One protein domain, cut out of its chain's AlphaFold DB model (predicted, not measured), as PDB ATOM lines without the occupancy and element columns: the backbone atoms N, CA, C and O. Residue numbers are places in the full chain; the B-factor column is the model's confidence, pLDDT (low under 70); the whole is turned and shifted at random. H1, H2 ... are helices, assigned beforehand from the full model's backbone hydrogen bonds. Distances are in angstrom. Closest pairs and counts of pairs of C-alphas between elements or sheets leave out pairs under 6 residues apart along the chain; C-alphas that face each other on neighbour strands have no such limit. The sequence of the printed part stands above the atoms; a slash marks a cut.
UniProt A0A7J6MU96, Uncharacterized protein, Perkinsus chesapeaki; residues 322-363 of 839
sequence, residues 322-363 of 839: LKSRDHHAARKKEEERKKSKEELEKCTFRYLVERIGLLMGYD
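What this domain is: This is residues 322 to 363 of the 839 residues of an uncharacterized protein of Perkinsus chesapeaki (UniProt A0A7J6MU96). Two helices follow each other end to end in one thin rod: the long H1 makes most of the length, and the short H2 runs on in nearly the same line after a small break, with a short tail, residues 360 to 363, at its end. Neither helix folds back on the other. The printed part has 42 residues with two named helices, H1 then H2, and no named strand; its class is all helix. It is extended, with a radius of gyration of the C-alphas of 18.1 A and spans of 58 by 13 by 6 A.

Where its parts are: H1 covers residues 322 to 347 and is 36.7 A long from C-alpha 322 at (29.538, 1.656, 28.550) to C-alpha 347. H2 covers residues 350 to 359, 13.8 A, and ends at C-alpha 359 at (48.573, -45.421, 5.155).

How they stand to each other: H1 and H2 meet only through their tight link of 2 residues. In H1 and H2 every O i to N i+4 pair is within hydrogen-bond range.

The domain as a whole: The two C-alphas farthest apart, those of Leu 322 and Gly 361, are 58.4 A apart. The printed part has no cut. Residues 344 to 345 and 347 to 363 have pLDDT under 70.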
ATOM      1  N   LEU A 322      29.577   2.938  27.841       84.19
ATOM      2  CA  LEU A 322      29.538   1.656  28.550       84.19
ATOM      3  C   LEU A 322      28.944   0.548  27.669       84.19
ATOM      4  O   LEU A 322      29.608  -0.465  27.462       84.19
ATOM      5  N   LYS A 323      27.790   0.781  27.027       88.06
ATOM      6  CA  LYS A 323      27.185  -0.180  26.082       88.06
ATOM      7  C   LYS A 323      28.117  -0.528  24.919       88.06
ATOM      8  O   LYS A 323      28.216  -1.688  24.526       88.06
ATOM      9  N   SER A 324      28.842   0.453  24.380       85.69
ATOM     10  CA  SER A 324      29.809   0.223  23.300       85.69
ATOM     11  C   SER A 324      31.002  -0.627  23.755       85.69
ATOM     12  O   SER A 324      31.470  -1.481  22.999       85.69
ATOM     13  N   ARG A 325      31.470  -0.443  24.999       85.12
ATOM     14  CA  ARG A 325      32.545  -1.247  25.596       85.12
ATOM     15  C   ARG A 325      32.101  -2.684  25.815       85.12
ATOM     16  O   ARG A 325      32.860  -3.588  25.474       85.12
ATOM     17  N   ASP A 326      30.881  -2.886  26.299       87.31
ATOM     18  CA  ASP A 326      30.319  -4.221  26.504       87.31
ATOM     19  C   ASP A 326      30.133  -4.953  25.166       87.31
ATOM     20  O   ASP A 326      30.547  -6.104  25.028       87.31
ATOM     21  N   HIS A 327      29.626  -4.269  24.132       87.56
ATOM     22  CA  HIS A 327      29.544  -4.830  22.779       87.56
ATOM     23  C   HIS A 327      30.915  -5.161  22.185       87.56
ATOM     24  O   HIS A 327      31.074  -6.205  21.551       87.56
ATOM     25  N   HIS A 328      31.917  -4.302  22.385       84.50
ATOM     26  CA  HIS A 328      33.277  -4.569  21.925       84.50
ATOM     27  C   HIS A 328      33.896  -5.766  22.662       84.50
ATOM     28  O   HIS A 328      34.528  -6.612  22.035       84.50
ATOM     29  N   ALA A 329      33.703  -5.868  23.980       87.38
ATOM     30  CA  ALA A 329      34.160  -7.010  24.766       87.38
ATOM     31  C   ALA A 329      33.485  -8.316  24.312       87.38
ATOM     32  O   ALA A 329      34.161  -9.335  24.168       87.38
ATOM     33  N   ALA A 330      32.181  -8.276  24.021       86.75
ATOM     34  CA  ALA A 330      31.441  -9.415  23.489       86.75
ATOM     35  C   ALA A 330      31.963  -9.853  22.110       86.75
ATOM     36  O   ALA A 330      32.264 -11.032  21.932       86.75
ATOM     37  N   ARG A 331      32.159  -8.910  21.173       88.00
ATOM     38  CA  ARG A 331      32.740  -9.206  19.850       88.00
ATOM     39  C   ARG A 331      34.144  -9.781  19.954       88.00
ATOM     40  O   ARG A 331      34.430 -10.781  19.312       88.00
ATOM     41  N   LYS A 332      35.002  -9.202  20.798       92.19
ATOM     42  CA  LYS A 332      36.366  -9.706  20.999       92.19
ATOM     43  C   LYS A 332      36.358 -11.150  21.517       92.19
ATOM     44  O   LYS A 332      37.108 -11.979  21.021       92.19
ATOM     45  N   LYS A 333      35.472 -11.469  22.466       88.62
ATOM     46  CA  LYS A 333      35.309 -12.834  22.992       88.62
ATOM     47  C   LYS A 333      34.785 -13.810  21.930       88.62
ATOM     48  O   LYS A 333      35.153 -14.980  21.933       88.62
ATOM     49  N   GLU A 334      33.910 -13.352  21.039       88.19
ATOM     50  CA  GLU A 334      33.417 -14.141  19.908       88.19
ATOM     51  C   GLU A 334      34.507 -14.380  18.853       88.19
ATOM     52  O   GLU A 334      34.668 -15.508  18.394       88.19
ATOM     53  N   GLU A 335      35.310 -13.365  18.531       88.81
ATOM     54  CA  GLU A 335      36.482 -13.495  17.658       88.81
ATOM     55  C   GLU A 335      37.535 -14.437  18.254       88.81
ATOM     56  O   GLU A 335      38.057 -15.283  17.535       88.81
ATOM     57  N   GLU A 336      37.805 -14.359  19.560       87.06
ATOM     58  CA  GLU A 336      38.694 -15.295  20.264       87.06
ATOM     59  C   GLU A 336      38.162 -16.732  20.189       87.06
ATOM     60  O   GLU A 336      38.928 -17.642  19.883       87.06
ATOM     61  N   ARG A 337      36.849 -16.942  20.368       83.38
ATOM     62  CA  ARG A 337      36.210 -18.259  20.182       83.38
ATOM     63  C   ARG A 337      36.282 -18.754  18.742       83.38
ATOM     64  O   ARG A 337      36.472 -19.943  18.508       83.38
ATOM     65  N   LYS A 338      36.101 -17.863  17.766       88.31
ATOM     66  CA  LYS A 338      36.206 -18.212  16.348       88.31
ATOM     67  C   LYS A 338      37.641 -18.589  16.002       88.31
ATOM     68  O   LYS A 338      37.855 -19.613  15.368       88.31
ATOM     69  N   LYS A 339      38.617 -17.822  16.486       89.19
ATOM     70  CA  LYS A 339      40.038 -18.101  16.297       89.19
ATOM     71  C   LYS A 339      40.451 -19.400  16.982       89.19
ATOM     72  O   LYS A 339      41.113 -20.207  16.347       89.19
ATOM     73  N   SER A 340      40.010 -19.651  18.217       75.56
ATOM     74  CA  SER A 340      40.278 -20.920  18.902       75.56
ATOM     75  C   SER A 340      39.620 -22.096  18.186       75.56
ATOM     76  O   SER A 340      40.202 -23.170  18.130       75.56
ATOM     77  N   LYS A 341      38.429 -21.908  17.600       76.38
ATOM     78  CA  LYS A 341      37.771 -22.923  16.768       76.38
ATOM     79  C   LYS A 341      38.543 -23.180  15.471       76.38
ATOM     80  O   LYS A 341      38.756 -24.333  15.132       76.38
ATOM     81  N   GLU A 342      39.007 -22.139  14.784       76.00
ATOM     82  CA  GLU A 342      39.851 -22.270  13.587       76.00
ATOM     83  C   GLU A 342      41.223 -22.888  13.906       76.00
ATOM     84  O   GLU A 342      41.761 -23.641  13.101       76.00
ATOM     85  N   GLU A 343      41.816 -22.575  15.060       75.31
ATOM     86  CA  GLU A 343      43.058 -23.187  15.545       75.31
ATOM     87  C   GLU A 343      42.837 -24.649  15.930       75.31
ATOM     88  O   GLU A 343      43.641 -25.490  15.543       75.31
ATOM     89  N   LEU A 344      41.723 -24.975  16.593       66.38
ATOM     90  CA  LEU A 344      41.309 -26.355  16.825       66.38
ATOM     91  C   LEU A 344      41.102 -27.082  15.501       66.38
ATOM     92  O   LEU A 344      41.693 -28.126  15.348       66.38
ATOM     93  N   GLU A 345      40.390 -26.533  14.515       68.94
ATOM     94  CA  GLU A 345      40.222 -27.146  13.182       68.94
ATOM     95  C   GLU A 345      41.549 -27.320  12.414       68.94
ATOM     96  O   GLU A 345      41.683 -28.224  11.588       68.94
ATOM     97  N   LYS A 346      42.550 -26.470  12.676       71.81
ATOM     98  CA  LYS A 346      43.911 -26.616  12.128       71.81
ATOM     99  C   LYS A 346      44.743 -27.651  12.896       71.81
ATOM    100  O   LYS A 346      45.555 -28.336  12.276       71.81
ATOM    101  N   CYS A 347      44.560 -27.759  14.212       60.91
ATOM    102  CA  CYS A 347      45.288 -28.669  15.102       60.91
ATOM    103  C   CYS A 347      44.635 -30.055  15.230       60.91
ATOM    104  O   CYS A 347      45.339 -31.022  15.519       60.91
ATOM    105  N   THR A 348      43.331 -30.195  14.981       52.28
ATOM    106  CA  THR A 348      42.619 -31.473  14.945       52.28
ATOM    107  C   THR A 348      42.998 -32.194  13.669       52.28
ATOM    108  O   THR A 348      42.347 -32.092  12.640       52.28
ATOM    109  N   PHE A 349      44.120 -32.906  13.751       52.50
ATOM    110  CA  PHE A 349      44.440 -34.129  13.027       52.50
ATOM    111  C   PHE A 349      44.104 -34.192  11.538       52.50
ATOM    112  O   PHE A 349      44.062 -35.284  10.998       52.50
ATOM    113  N   ARG A 350      43.963 -33.088  10.804       55.44
ATOM    114  CA  ARG A 350      43.707 -33.177   9.368       55.44
ATOM    115  C   ARG A 350      44.872 -33.873   8.670       55.44
ATOM    116  O   ARG A 350      44.661 -34.760   7.862       55.44
ATOM    117  N   TYR A 351      46.098 -33.593   9.113       52.81
ATOM    118  CA  TYR A 351      47.297 -34.310   8.683       52.81
ATOM    119  C   TYR A 351      47.340 -35.774   9.148       52.81
ATOM    120  O   TYR A 351      47.904 -36.612   8.459       52.81
ATOM    121  N   LEU A 352      46.764 -36.104  10.305       52.75
ATOM    122  CA  LEU A 352      46.841 -37.446  10.893       52.75
ATOM    123  C   LEU A 352      45.729 -38.356  10.353       52.75
ATOM    124  O   LEU A 352      46.014 -39.489  10.004       52.75
ATOM    125  N   VAL A 353      44.531 -37.820  10.128       54.62
ATOM    126  CA  VAL A 353      43.435 -38.422   9.358       54.62
ATOM    127  C   VAL A 353      43.826 -38.566   7.882       54.62
ATOM    128  O   VAL A 353      43.625 -39.631   7.309       54.62
ATOM    129  N   GLU A 354      44.463 -37.561   7.264       55.28
ATOM    130  CA  GLU A 354      44.984 -37.677   5.888       55.28
ATOM    131  C   GLU A 354      46.123 -38.706   5.794       55.28
ATOM    132  O   GLU A 354      46.206 -39.446   4.815       55.28
ATOM    133  N   ARG A 355      46.985 -38.809   6.814       52.44
ATOM    134  CA  ARG A 355      48.094 -39.772   6.845       52.44
ATOM    135  C   ARG A 355      47.638 -41.188   7.191       52.44
ATOM    136  O   ARG A 355      48.182 -42.116   6.609       52.44
ATOM    137  N   ILE A 356      46.640 -41.363   8.059       58.25
ATOM    138  CA  ILE A 356      45.976 -42.653   8.307       58.25
ATOM    139  C   ILE A 356      45.218 -43.084   7.048       58.25
ATOM    140  O   ILE A 356      45.400 -44.210   6.605       58.25
ATOM    141  N   GLY A 357      44.483 -42.183   6.389       52.66
ATOM    142  CA  GLY A 357      43.813 -42.469   5.114       52.66
ATOM    143  C   GLY A 357      44.779 -42.893   3.999       52.66
ATOM    144  O   GLY A 357      44.501 -43.848   3.278       52.66
ATOM    145  N   LEU A 358      45.948 -42.245   3.903       55.09
ATOM    146  CA  LEU A 358      47.015 -42.623   2.966       55.09
ATOM    147  C   LEU A 358      47.736 -43.925   3.359       55.09
ATOM    148  O   LEU A 358      48.092 -44.704   2.478       55.09
ATOM    149  N   LEU A 359      47.956 -44.181   4.654       49.41
ATOM    150  CA  LEU A 359      48.573 -45.421   5.155       49.41
ATOM    151  C   LEU A 359      47.648 -46.634   5.017       49.41
ATOM    152  O   LEU A 359      48.132 -47.746   4.832       49.41
ATOM    153  N   MET A 360      46.335 -46.417   5.071       56.34
ATOM    154  CA  MET A 360      45.307 -47.443   4.884       56.34
ATOM    155  C   MET A 360      44.997 -47.711   3.397       56.34
ATOM    156  O   MET A 360      44.159 -48.551   3.093       56.34
ATOM    157  N   GLY A 361      45.668 -47.022   2.461       42.72
ATOM    158  CA  GLY A 361      45.538 -47.278   1.023       42.72
ATOM    159  C   GLY A 361      44.207 -46.840   0.405       42.72
ATOM    160  O   GLY A 361      43.851 -47.324  -0.667       42.72
ATOM    161  N   TYR A 362      43.461 -45.937   1.048       43.72
ATOM    162  CA  TYR A 362      42.212 -45.441   0.478       43.72
ATOM    163  C   TYR A 362      42.475 -44.365  -0.576       43.72
ATOM    164  O   TYR A 362      43.004 -43.288  -0.283       43.72
ATOM    165  N   ASP A 363      42.051 -44.634  -1.811       46.50
ATOM    166  CA  ASP A 363      42.096 -43.650  -2.886       46.50
ATOM    167  C   ASP A 363      41.169 -42.456  -2.585       46.50
ATOM    168  O   ASP A 363      39.966 -42.570  -2.329       46.50
TER     169      ASP A 363